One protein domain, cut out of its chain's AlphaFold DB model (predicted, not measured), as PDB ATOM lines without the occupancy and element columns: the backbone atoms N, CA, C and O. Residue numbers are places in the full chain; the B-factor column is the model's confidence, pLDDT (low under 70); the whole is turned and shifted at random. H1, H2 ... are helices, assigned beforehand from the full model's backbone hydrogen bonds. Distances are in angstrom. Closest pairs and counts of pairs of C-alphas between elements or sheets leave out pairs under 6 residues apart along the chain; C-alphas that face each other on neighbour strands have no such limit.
ATOM      1  N   GLU A 399     -41.602  -9.603  33.176       69.12
ATOM      2  CA  GLU A 399     -40.623  -8.988  32.266       69.12
ATOM      3  C   GLU A 399     -40.687  -7.465  32.336       69.12
ATOM      4  O   GLU A 399     -39.646  -6.808  32.347       69.12
ATOM      5  N   LEU A 400     -41.886  -6.890  32.449       67.25
ATOM      6  CA  LEU A 400     -42.052  -5.456  32.690       67.25
ATOM      7  C   LEU A 400     -41.463  -5.059  34.045       67.25
ATOM      8  O   LEU A 400     -40.735  -4.069  34.128       67.25
ATOM      9  N   LEU A 401     -41.706  -5.869  35.083       66.81
ATOM     10  CA  LEU A 401     -41.024  -5.728  36.366       66.81
ATOM     11  C   LEU A 401     -39.509  -5.854  36.191       66.81
ATOM     12  O   LEU A 401     -38.809  -4.941  36.600       66.81
ATOM     13  N   ARG A 402     -38.981  -6.895  35.532       73.31
ATOM     14  CA  ARG A 402     -37.531  -7.084  35.301       73.31
ATOM     15  C   ARG A 402     -36.883  -5.878  34.605       73.31
ATOM     16  O   ARG A 402     -35.845  -5.403  35.060       73.31
ATOM     17  N   ARG A 403     -37.531  -5.329  33.571       69.44
ATOM     18  CA  ARG A 403     -37.103  -4.087  32.901       69.44
ATOM     19  C   ARG A 403     -37.188  -2.866  33.819       69.44
ATOM     20  O   ARG A 403     -36.415  -1.938  33.621       69.44
ATOM     21  N   ALA A 404     -38.034  -2.875  34.852       67.06
ATOM     22  CA  ALA A 404     -38.035  -1.851  35.898       67.06
ATOM     23  C   ALA A 404     -36.742  -1.816  36.702       67.06
ATOM     24  O   ALA A 404     -36.203  -0.732  36.928       67.06
ATOM     25  N   TYR A 405     -36.240  -2.983  37.110       64.31
ATOM     26  CA  TYR A 405     -34.966  -3.090  37.823       64.31
ATOM     27  C   TYR A 405     -33.817  -2.571  36.940       64.31
ATOM     28  O   TYR A 405     -33.060  -1.702  37.380       64.31
ATOM     29  N   GLU A 406     -33.769  -3.001  35.671       68.00
ATOM     30  CA  GLU A 406     -32.753  -2.565  34.699       68.00
ATOM     31  C   GLU A 406     -32.829  -1.050  34.407       68.00
ATOM     32  O   GLU A 406     -31.836  -0.333  34.546       68.00
ATOM     33  N   ALA A 407     -34.006  -0.529  34.038       62.91
ATOM     34  CA  ALA A 407     -34.181   0.854  33.582       62.91
ATOM     35  C   ALA A 407     -34.046   1.901  34.701       62.91
ATOM     36  O   ALA A 407     -33.595   3.017  34.442       62.91
ATOM     37  N   LEU A 408     -34.393   1.553  35.946       62.69
ATOM     38  CA  LEU A 408     -34.144   2.405  37.116       62.69
ATOM     39  C   LEU A 408     -32.701   2.275  37.648       62.69
ATOM     40  O   LEU A 408     -32.351   2.925  38.633       62.69
ATOM     41  N   GLY A 409     -31.846   1.470  37.001       57.72
ATOM     42  CA  GLY A 409     -30.431   1.316  37.350       57.72
ATOM     43  C   GLY A 409     -30.188   0.562  38.661       57.72
ATOM     44  O   GLY A 409     -29.154   0.757  39.305       57.72
ATOM     45  N   LEU A 410     -31.135  -0.284  39.073       57.41
ATOM     46  CA  LEU A 410     -31.158  -0.924  40.393       57.41
ATOM     47  C   LEU A 410     -30.269  -2.181  40.475       57.41
ATOM     48  O   LEU A 410     -30.015  -2.715  41.555       57.41
ATOM     49  N   ASP A 411     -29.681  -2.589  39.350       48.50
ATOM     50  CA  ASP A 411     -28.779  -3.743  39.227       48.50
ATOM     51  C   ASP A 411     -27.387  -3.544  39.868       48.50
ATOM     52  O   ASP A 411     -26.493  -4.378  39.708       48.50
ATOM     53  N   ARG A 412     -27.147  -2.419  40.560       47.09
ATOM     54  CA  ARG A 412     -25.830  -2.053  41.124       47.09
ATOM     55  C   ARG A 412     -25.922  -1.472  42.534       47.09
ATOM     56  O   ARG A 412     -25.462  -0.364  42.792       47.09
ATOM     57  N   ASN A 413     -26.507  -2.236  43.454       47.97
ATOM     58  CA  ASN A 413     -26.642  -1.935  44.892       47.97
ATOM     59  C   ASN A 413     -27.527  -0.727  45.252       47.97
ATOM     60  O   ASN A 413     -27.862  -0.555  46.422       47.97
ATOM     61  N   MET A 414     -27.966   0.066  44.274       43.88
ATOM     62  CA  MET A 414     -29.102   0.969  44.423       43.88
ATOM     63  C   MET A 414     -30.359   0.104  44.545       43.88
ATOM     64  O   MET A 414     -30.799  -0.488  43.569       43.88
ATOM     65  N   ARG A 415     -30.933  -0.003  45.743       49.78
ATOM     66  CA  ARG A 415     -32.259  -0.592  45.942       49.78
ATOM     67  C   ARG A 415     -33.190   0.505  46.439       49.78
ATOM     68  O   ARG A 415     -32.992   0.996  47.544       49.78
ATOM     69  N   TYR A 416     -34.229   0.837  45.671       53.53
ATOM     70  CA  TYR A 416     -35.409   1.532  46.206       53.53
ATOM     71  C   TYR A 416     -36.299   0.530  46.942       53.53
ATOM     72  O   TYR A 416     -37.457   0.290  46.605       53.53
ATOM     73  N   THR A 417     -35.694  -0.103  47.941       47.03
ATOM     74  CA  THR A 417     -36.401  -0.890  48.931       47.03
ATOM     75  C   THR A 417     -36.600  -0.048  50.173       47.03
ATOM     76  O   THR A 417     -35.708   0.715  50.553       47.03
ATOM     77  N   ASP A 418     -37.740  -0.226  50.823       53.28
ATOM     78  CA  ASP A 418     -37.958   0.267  52.173       53.28
ATOM     79  C   ASP A 418     -36.977  -0.379  53.178       53.28
ATOM     80  O   ASP A 418     -36.117  -1.201  52.835       53.28
ATOM     81  N   ALA A 419     -37.127  -0.040  54.461       49.81
ATOM     82  CA  ALA A 419     -36.336  -0.637  55.540       49.81
ATOM     83  C   ALA A 419     -36.480  -2.174  55.653       49.81
ATOM     84  O   ALA A 419     -35.678  -2.806  56.341       49.81
ATOM     85  N   ASN A 420     -37.467  -2.778  54.979       58.19
ATOM     86  CA  ASN A 420     -37.763  -4.209  55.003       58.19
ATOM     87  C   ASN A 420     -37.183  -4.963  53.791       58.19
ATOM     88  O   ASN A 420     -37.326  -6.182  53.700       58.19
ATOM     89  N   GLY A 421     -36.529  -4.271  52.849       52.22
ATOM     90  CA  GLY A 421     -36.017  -4.894  51.625       52.22
ATOM     91  C   GLY A 421     -37.092  -5.151  50.560       52.22
ATOM     92  O   GLY A 421     -36.808  -5.841  49.578       52.22
ATOM     93  N   VAL A 422     -38.298  -4.597  50.729       55.78
ATOM     94  CA  VAL A 422     -39.414  -4.687  49.776       55.78
ATOM     95  C   VAL A 422     -39.421  -3.435  48.906       55.78
ATOM     96  O   VAL A 422     -39.136  -2.342  49.387       55.78
ATOM     97  N   TRP A 423     -39.718  -3.580  47.614       56.47
ATOM     98  CA  TRP A 423     -39.840  -2.427  46.721       56.47
ATOM     99  C   TRP A 423     -40.951  -1.494  47.172       56.47
ATOM    100  O   TRP A 423     -42.124  -1.872  47.174       56.47
ATOM    101  N   ASP A 424     -40.584  -0.254  47.469       62.16
ATOM    102  CA  ASP A 424     -41.564   0.776  47.748       62.16
ATOM    103  C   ASP A 424     -41.965   1.463  46.436       62.16
ATOM    104  O   ASP A 424     -41.344   2.425  45.985       62.16
ATOM    105  N   LEU A 425     -43.033   0.955  45.812       65.25
ATOM    106  CA  LEU A 425     -43.645   1.539  44.608       65.25
ATOM    107  C   LEU A 425     -44.208   2.961  44.839       65.25
ATOM    108  O   LEU A 425     -44.604   3.627  43.874       65.25
ATOM    109  N   ASN A 426     -44.231   3.435  46.092       64.62
ATOM    110  CA  ASN A 426     -44.551   4.817  46.445       64.62
ATOM    111  C   ASN A 426     -43.338   5.755  46.315       64.62
ATOM    112  O   ASN A 426     -43.529   6.973  46.278       64.62
ATOM    113  N   ILE A 427     -42.109   5.235  46.182       71.12
ATOM    114  CA  ILE A 427     -40.936   6.064  45.888       71.12
ATOM    115  C   ILE A 427     -41.025   6.543  44.439       71.12
ATOM    116  O   ILE A 427     -40.756   5.821  43.481       71.12
ATOM    117  N   ALA A 428     -41.410   7.806  44.304       76.38
ATOM    118  CA  ALA A 428     -41.458   8.546  43.058       76.38
ATOM    119  C   ALA A 428     -40.054   8.672  42.428       76.38
ATOM    120  O   ALA A 428     -39.188   9.320  43.026       76.38
ATOM    121  N   PRO A 429     -39.811   8.157  41.206       85.31
ATOM    122  CA  PRO A 429     -38.609   8.513  40.459       85.31
ATOM    123  C   PRO A 429     -38.523  10.040  40.242       85.31
ATOM    124  O   PRO A 429     -39.558  10.718  40.164       85.31
ATOM    125  N   PRO A 430     -37.320  10.626  40.116       82.69
ATOM    126  CA  PRO A 430     -37.185  12.053  39.837       82.69
ATOM    127  C   PRO A 430     -37.926  12.427  38.541       82.69
ATOM    128  O   PRO A 430     -37.829  11.738  37.526       82.69
ATOM    129  N   GLY A 431     -38.702  13.514  38.594       86.38
ATOM    130  CA  GLY A 431     -39.594  13.925  37.503       86.38
ATOM    131  C   GLY A 431     -40.993  13.291  37.526       86.38
ATOM    132  O   GLY A 431     -41.766  13.517  36.600       86.38
ATOM    133  N   THR A 432     -41.361  12.527  38.563       90.94
ATOM    134  CA  THR A 432     -42.764  12.114  38.766       90.94
ATOM    135  C   THR A 432     -43.648  13.353  38.968       90.94
ATOM    136  O   THR A 432     -43.318  14.182  39.821       90.94
ATOM    137  N   PRO A 433     -44.779  13.500  38.252       90.50
ATOM    138  CA  PRO A 433     -45.687  14.627  38.457       90.50
ATOM    139  C   PRO A 433     -46.284  14.617  39.880       90.50
ATOM    140  O   PRO A 433     -46.526  13.536  40.429       90.50
ATOM    141  N   PRO A 434     -46.580  15.782  40.488       92.88
ATOM    142  CA  PRO A 434     -47.229  15.849  41.800       92.88
ATOM    143  C   PRO A 434     -48.589  15.144  41.762       92.88
ATOM    144  O   PRO A 434     -49.261  15.168  40.733       92.88
ATOM    145  N   CYS A 435     -48.973  14.470  42.847       94.94
ATOM    146  CA  CYS A 435     -50.257  13.771  42.917       94.94
ATOM    147  C   CYS A 435     -51.362  14.662  43.479       94.94
ATOM    148  O   CYS A 435     -51.110  15.513  44.333       94.94
ATOM    149  N   ARG A 436     -52.593  14.448  43.007       95.88
ATOM    150  CA  ARG A 436     -53.792  15.082  43.557       95.88
ATOM    151  C   ARG A 436     -54.588  14.059  44.357       95.88
ATOM    152  O   ARG A 436     -54.880  12.969  43.872       95.88
ATOM    153  N   ASN A 437     -54.963  14.406  45.583       94.88
ATOM    154  CA  ASN A 437     -55.977  13.650  46.307       94.88
ATOM    155  C   ASN A 437     -57.341  14.082  45.776       94.88
ATOM    156  O   ASN A 437     -57.730  15.232  45.965       94.88
ATOM    157  N   TYR A 438     -58.033  13.176  45.091       94.12
ATOM    158  CA  TYR A 438     -59.398  13.405  44.638       94.12
ATOM    159  C   TYR A 438     -60.389  12.998  45.724       94.12
ATOM    160  O   TYR A 438     -60.357  11.871  46.222       94.12
ATOM    161  N   THR A 439     -61.293  13.907  46.071       95.38
ATOM    162  CA  THR A 439     -62.452  13.603  46.914       95.38
ATOM    163  C   THR A 439     -63.446  12.706  46.170       95.38
ATOM    164  O   THR A 439     -63.489  12.678  44.938       95.38
ATOM    165  N   ALA A 440     -64.288  11.981  46.913       91.19
ATOM    166  CA  ALA A 440     -65.326  11.136  46.317       91.19
ATOM    167  C   ALA A 440     -66.301  11.935  45.427       91.19
ATOM    168  O   ALA A 440     -66.785  11.415  44.419       91.19
ATOM    169  N   ASP A 441     -66.548  13.204  45.763       94.00
ATOM    170  CA  ASP A 441     -67.420  14.092  44.997       94.00
ATOM    171  C   ASP A 441     -66.745  14.608  43.719       94.00
ATOM    172  O   ASP A 441     -67.393  14.634  42.674       94.00
ATOM    173  N   GLU A 442     -65.441  14.916  43.740       94.19
ATOM    174  CA  GLU A 442     -64.681  15.219  42.515       94.19
ATOM    175  C   GLU A 442     -64.589  14.002  41.584       94.19
ATOM    176  O   GLU A 442     -64.753  14.147  40.375       94.19
ATOM    177  N   LEU A 443     -64.383  12.791  42.121       91.50
ATOM    178  CA  LEU A 443     -64.428  11.561  41.318       91.50
ATOM    179  C   LEU A 443     -65.818  11.343  40.707       91.50
ATOM    180  O   LEU A 443     -65.916  10.939  39.549       91.50
ATOM    181  N   ARG A 444     -66.894  11.638  41.447       90.81
ATOM    182  CA  ARG A 444     -68.263  11.572  40.916       90.81
ATOM    183  C   ARG A 444     -68.496  12.634  39.837       90.81
ATOM    184  O   ARG A 444     -69.084  12.302  38.817       90.81
ATOM    185  N   ALA A 445     -67.979  13.851  40.016       92.50
ATOM    186  CA  ALA A 445     -68.050  14.929  39.029       92.50
ATOM    187  C   ALA A 445     -67.289  14.596  37.731       92.50
ATOM    188  O   ALA A 445     -67.803  14.826  36.641       92.50
ATOM    189  N   LEU A 446     -66.101  13.990  37.826       90.06
ATOM    190  CA  LEU A 446     -65.331  13.535  36.658       90.06
ATOM    191  C   LEU A 446     -66.000  12.374  35.900       90.06
ATOM    192  O   LEU A 446     -65.785  12.223  34.700       90.06
ATOM    193  N   ARG A 447     -66.821  11.562  36.578       88.81
ATOM    194  CA  ARG A 447     -67.657  10.524  35.944       88.81
ATOM    195  C   ARG A 447     -68.946  11.085  35.341       88.81
ATOM    196  O   ARG A 447     -69.462  10.508  34.394       88.81
ATOM    197  N   SER A 448     -69.476  12.190  35.870       88.44
ATOM    198  CA  SER A 448     -70.703  12.830  35.374       88.44
ATOM    199  C   SER A 448     -70.469  13.985  34.390       88.44
ATOM    200  O   SER A 448     -71.439  14.594  33.936       88.44
ATOM    201  N   ALA A 449     -69.213  14.276  34.034       85.88
ATOM    202  CA  ALA A 449     -68.843  15.285  33.046       85.88
ATOM    203  C   ALA A 449     -69.490  14.990  31.677       85.88
ATOM    204  O   ALA A 449     -69.111  14.052  30.977       85.88
ATOM    205  N   GLN A 450     -70.483  15.800  31.292       59.16
ATOM    206  CA  GLN A 450     -71.317  15.558  30.106       59.16
ATOM    207  C   GLN A 450     -70.600  15.781  28.764       59.16
ATOM    208  O   GLN A 450     -71.121  15.369  27.731       59.16
ATOM    209  N   ASP A 451     -69.396  16.359  28.763       77.50
ATOM    210  CA  ASP A 451     -68.630  16.732  27.562       77.50
ATOM    211  C   ASP A 451     -68.029  15.532  26.789       77.50
ATOM    212  O   ASP A 451     -67.067  15.674  26.035       77.50
ATOM    213  N   GLY A 452     -68.542  14.314  27.004       74.62
ATOM    214  CA  GLY A 452     -68.014  13.070  26.428       74.62
ATOM    215  C   GLY A 452     -66.669  12.617  27.011       74.62
ATOM    216  O   GLY A 452     -66.167  11.560  26.640       74.62
ATOM    217  N   THR A 453     -66.101  13.383  27.946       76.94
ATOM    218  CA  THR A 453     -64.856  13.089  28.677       76.94
ATOM    219  C   THR A 453     -65.095  12.380  30.014       76.94
ATOM    220  O   THR A 453     -64.154  12.214  30.793       76.94
ATOM    221  N   ALA A 454     -66.335  11.948  30.277       83.19
ATOM    222  CA  ALA A 454     -66.706  11.146  31.436       83.19
ATOM    223  C   ALA A 454     -65.764   9.944  31.600       83.19
ATOM    224  O   ALA A 454     -65.669   9.081  30.723       83.19
ATOM    225  N   LEU A 455     -65.078   9.872  32.744       84.12
ATOM    226  CA  LEU A 455     -64.289   8.690  33.079       84.12
ATOM    227  C   LEU A 455     -65.231   7.491  33.287       84.12
ATOM    228  O   LEU A 455     -66.231   7.642  33.994       84.12
ATOM    229  N   PRO A 456     -64.922   6.302  32.728       83.62
ATOM    230  CA  PRO A 456     -65.710   5.103  32.982       83.62
ATOM    231  C   PRO A 456     -65.797   4.799  34.479       83.62
ATOM    232  O   PRO A 456     -64.888   5.113  35.257       83.62
ATOM    233  N   GLU A 457     -66.892   4.170  34.894       82.06
ATOM    234  CA  GLU A 457     -67.079   3.801  36.292       82.06
ATOM    235  C   GLU A 457     -65.957   2.854  36.755       82.06
ATOM    236  O   GLU A 457     -65.575   1.923  36.052       82.06
ATOM    237  N   GLY A 458     -65.361   3.156  37.912       82.69
ATOM    238  CA  GLY A 458     -64.161   2.475  38.418       82.69
ATOM    239  C   GLY A 458     -62.812   3.053  37.959       82.69
ATOM    240  O   GLY A 458     -61.802   2.767  38.597       82.69
ATOM    241  N   VAL A 459     -62.749   3.920  36.939       86.75
ATOM    242  CA  VAL A 459     -61.465   4.496  36.492       86.75
ATOM    243  C   VAL A 459     -60.988   5.599  37.441       86.75
ATOM    244  O   VAL A 459     -61.694   6.571  37.720       86.75
ATOM    245  N   ILE A 460     -59.753   5.448  37.924       88.62
ATOM    246  CA  ILE A 460     -59.053   6.414  38.777       88.62
ATOM    247  C   ILE A 460     -58.255   7.389  37.884       88.62
ATOM    248  O   ILE A 460     -57.458   6.917  37.065       88.62
ATOM    249  N   PRO A 461     -58.380   8.725  38.042       92.12
ATOM    250  CA  PRO A 461     -57.573   9.708  37.308       92.12
ATOM    251  C   PRO A 461     -56.067   9.435  37.433       92.12
ATOM    252  O   PRO A 461     -55.588   9.142  38.526       92.12
ATOM    253  N   ARG A 462     -55.308   9.532  36.332       90.31
ATOM    254  CA  ARG A 462     -53.875   9.148  36.281       90.31
ATOM    255  C   ARG A 462     -52.975   9.944  37.231       90.31
ATOM    256  O   ARG A 462     -51.923   9.462  37.639       90.31
ATOM    257  N   ASP A 463     -53.369  11.162  37.577       92.75
ATOM    258  CA  ASP A 463     -52.666  12.036  38.510       92.75
ATOM    259  C   ASP A 463     -53.065  11.800  39.980       92.75
ATOM    260  O   ASP A 463     -52.367  12.299  40.868       92.75
ATOM    261  N   SER A 464     -54.100  10.994  40.246       94.62
ATOM    262  CA  SER A 464     -54.564  10.650  41.596       94.62
ATOM    263  C   SER A 464     -53.451  10.043  42.452       94.62
ATOM    264  O   SER A 464     -52.727   9.158  41.998       94.62
ATOM    265  N   CYS A 465     -53.357  10.456  43.719       93.75
ATOM    266  CA  CYS A 465     -52.454   9.848  44.708       93.75
ATOM    267  C   CYS A 465     -52.772   8.372  45.016       93.75
ATOM    268  O   CYS A 465     -51.966   7.706  45.655       93.75
ATOM    269  N   GLN A 466     -53.922   7.852  44.568       91.38
ATOM    270  CA  GLN A 466     -54.245   6.423  44.656       91.38
ATOM    271  C   GLN A 466     -53.378   5.565  43.719       91.38
ATOM    272  O   GLN A 466     -53.152   4.392  44.000       91.38
ATOM    273  N   TRP A 467     -52.867   6.124  42.616       90.62
ATOM    274  CA  TRP A 467     -51.926   5.401  41.759       90.62
ATOM    275  C   TRP A 467     -50.529   5.358  42.402       90.62
ATOM    276  O   TRP A 467     -50.032   6.406  42.824       90.62
ATOM    277  N   PRO A 468     -49.835   4.202  42.406       90.25
ATOM    278  CA  PRO A 468     -48.452   4.127  42.873       90.25
ATOM    279  C   PRO A 468     -47.555   5.107  42.112       90.25
ATOM    280  O   PRO A 468     -47.668   5.249  40.890       90.25
ATOM    281  N   ALA A 469     -46.646   5.781  42.818       88.12
ATOM    282  CA  ALA A 469     -45.853   6.874  42.258       88.12
ATOM    283  C   ALA A 469     -45.036   6.453  41.026       88.12
ATOM    284  O   ALA A 469     -44.959   7.203  40.053       88.12
ATOM    285  N   PHE A 470     -44.513   5.224  41.025       88.25
ATOM    286  CA  PHE A 470     -43.842   4.642  39.866       88.25
ATOM    287  C   PHE A 470     -44.750   4.552  38.617       88.25
ATOM    288  O   PHE A 470     -44.326   4.903  37.516       88.25
ATOM    289  N   ILE A 471     -46.019   4.162  38.771       89.38
ATOM    290  CA  ILE A 471     -46.976   4.095  37.653       89.38
ATOM    291  C   ILE A 471     -47.318   5.504  37.154       89.38
ATOM    292  O   ILE A 471     -47.350   5.753  35.949       89.38
ATOM    293  N   ARG A 472     -47.473   6.464  38.070       92.94
ATOM    294  CA  ARG A 472     -47.693   7.879  37.727       92.94
ATOM    295  C   ARG A 472     -46.514   8.479  36.952       92.94
ATOM    296  O   ARG A 472     -46.724   9.281  36.049       92.94
ATOM    297  N   TRP A 473     -45.282   8.067  37.262       93.12
ATOM    298  CA  TRP A 473     -44.080   8.424  36.501       93.12
ATOM    299  C   TRP A 473     -44.054   7.791  35.106       93.12
ATOM    300  O   TRP A 473     -43.758   8.473  34.124       93.12
ATOM    301  N   LEU A 474     -44.397   6.505  35.009       92.50
ATOM    302  CA  LEU A 474     -44.428   5.732  33.765       92.50
ATOM    303  C   LEU A 474     -45.404   6.335  32.735       92.50
ATOM    304  O   LEU A 474     -45.080   6.464  31.550       92.50
ATOM    305  N   PHE A 475     -46.583   6.749  33.213       90.75
ATOM    306  CA  PHE A 475     -47.644   7.376  32.421       90.75
ATOM    307  C   PHE A 475     -47.554   8.905  32.326       90.75
ATOM    308  O   PHE A 475     -48.382   9.496  31.634       90.75
ATOM    309  N   ALA A 476     -46.559   9.545  32.952       91.25
ATOM    310  CA  ALA A 476     -46.342  10.983  32.816       91.25
ATOM    311  C   ALA A 476     -46.173  11.363  31.338       91.25
ATOM    312  O   ALA A 476     -45.498  10.664  30.571       91.25
ATOM    313  N   ASP A 477     -46.804  12.458  30.922       90.44
ATOM    314  CA  ASP A 477     -46.668  12.932  29.551       90.44
ATOM    315  C   ASP A 477     -45.271  13.533  29.333       90.44
ATOM    316  O   ASP A 477     -44.775  14.273  30.188       90.44
ATOM    317  N   PRO A 478     -44.592  13.178  28.227       89.75
ATOM    318  CA  PRO A 478     -43.252  13.673  27.962       89.75
ATOM    319  C   PRO A 478     -43.257  15.185  27.731       89.75
ATOM    320  O   PRO A 478     -44.190  15.740  27.146       89.75
ATOM    321  N   ALA A 479     -42.163  15.842  28.117       88.56
ATOM    322  CA  ALA A 479     -41.902  17.206  27.682       88.56
ATOM    323  C   ALA A 479     -41.851  17.274  26.136       88.56
ATOM    324  O   ALA A 479     -41.454  16.295  25.498       88.56
ATOM    325  N   PRO A 480     -42.222  18.403  25.501       92.94
ATOM    326  CA  PRO A 480     -42.198  18.527  24.045       92.94
ATOM    327  C   PRO A 480     -40.824  18.183  23.449       92.94
ATOM    328  O   PRO A 480     -39.835  18.864  23.712       92.94
ATOM    329  N   GLY A 481     -40.773  17.128  22.630       92.81
ATOM    330  CA  GLY A 481     -39.539  16.610  22.024       92.81
ATOM    331  C   GLY A 481     -38.863  15.462  22.785       92.81
ATOM    332  O   GLY A 481     -37.922  14.873  22.256       92.81
ATOM    333  N   GLU A 482     -39.343  15.089  23.974       91.19
ATOM    334  CA  GLU A 482     -38.906  13.875  24.667       91.19
ATOM    335  C   GLU A 482     -39.752  12.647  24.295       91.19
ATOM    336  O   GLU A 482     -40.940  12.733  23.992       91.19
ATOM    337  N   VAL A 483     -39.137  11.465  24.375       89.69
ATOM    338  CA  VAL A 483     -39.859  10.184  24.371       89.69
ATOM    339  C   VAL A 483     -40.519   9.934  25.730       89.69
ATOM    340  O   VAL A 483     -39.985  10.319  26.772       89.69
ATOM    341  N   SER A 484     -41.683   9.276  25.733       90.81
ATOM    342  CA  SER A 484     -42.428   8.990  26.967       90.81
ATOM    343  C   SER A 484     -41.616   8.131  27.945       90.81
ATOM    344  O   SER A 484     -40.795   7.318  27.518       90.81
ATOM    345  N   ASN A 485     -41.848   8.272  29.256       89.19
ATOM    346  CA  ASN A 485     -41.155   7.450  30.258       89.19
ATOM    347  C   ASN A 485     -41.424   5.953  30.042       89.19
ATOM    348  O   ASN A 485     -40.490   5.162  30.096       89.19
ATOM    349  N   TRP A 486     -42.653   5.590  29.659       88.25
ATOM    350  CA  TRP A 486     -42.994   4.269  29.125       88.25
ATOM    351  C   TRP A 486     -42.040   3.786  28.018       88.25
ATOM    352  O   TRP A 486     -41.476   2.698  28.126       88.25
ATOM    353  N   THR A 487     -41.813   4.595  26.979       86.69
ATOM    354  CA  THR A 487     -40.934   4.252  25.845       86.69
ATOM    355  C   THR A 487     -39.464   4.179  26.252       86.69
ATOM    356  O   THR A 487     -38.774   3.245  25.848       86.69
ATOM    357  N   LYS A 488     -38.986   5.111  27.094       85.38
ATOM    358  CA  LYS A 488     -37.627   5.083  27.677       85.38
ATOM    359  C   LYS A 488     -37.360   3.787  28.452       85.38
ATOM    360  O   LYS A 488     -36.225   3.330  28.504       85.38
ATOM    361  N   PHE A 489     -38.402   3.230  29.062       83.75
ATOM    362  CA  PHE A 489     -38.343   2.118  30.004       83.75
ATOM    363  C   PHE A 489     -38.562   0.745  29.350       83.75
ATOM    364  O   PHE A 489     -37.810  -0.192  29.594       83.75
ATOM    365  N   THR A 490     -39.586   0.605  28.503       81.50
ATOM    366  CA  THR A 490     -39.910  -0.676  27.846       81.50
ATOM    367  C   THR A 490     -39.186  -0.883  26.522       81.50
ATOM    368  O   THR A 490     -39.079  -2.025  26.070       81.50
ATOM    369  N   GLY A 491     -38.738   0.207  25.890       84.44
ATOM    370  CA  GLY A 491     -38.321   0.239  24.490       84.44
ATOM    371  C   GLY A 491     -39.484   0.239  23.489       84.44
ATOM    372  O   GLY A 491     -39.228   0.210  22.287       84.44
TER     373      GLY A 491
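This is residues 399 to 491 of the 584 residues of an uncharacterized protein of Planomonospora venezuelensis (UniProt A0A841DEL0). This domain has little regular structure: long loops, with H1 and H4 packed together at a steep angle, H3 near them, and H2 far off at one end, reached by a loop that runs out and folds back. The loop round Asn 413 makes the opposite end. The printed part has 93 residues with four named helices, H1 to H4 in chain order, and no named strand; the class is all helix, though these hold only 30 residues. It is loose, radius of gyration of the C-alphas 15.9 A, spanning 50 by 36 by 23 A.

H1, residues 399 to 407, touches H4, residues 485 to 490, at a steep tilt of 64 degrees, opposite ways; their closest C-alphas, Ala 407 and Phe 489, are 5.6 A apart. H3, residues 469 to 474, only just touches H4, with 3 pairs of C-alphas within 8 A, the closest Leu 474 and Trp 486 at 5.1 A. H2, residues 440 to 448, is apart from H1, H3 and H4. In the four helices every O i to N i+4 pair is within hydrogen-bond range.

H1 begins at C-alpha 399 (-40.623, -8.988, 32.266) and is 11.8 A long; H2 is 12.3 A, H3 8.7 A, and H4, 8.6 A, ends at C-alpha 490 (-39.910, -0.676, 27.846).

The C-alphas farthest apart, Asn 413 and Gln 450, are 50.2 A apart. The printed part has no cut; the links H1 to H2 and H2 to H3 are long. Residues 399 to 401, 403 to 426 and 450 have pLDDT under 70.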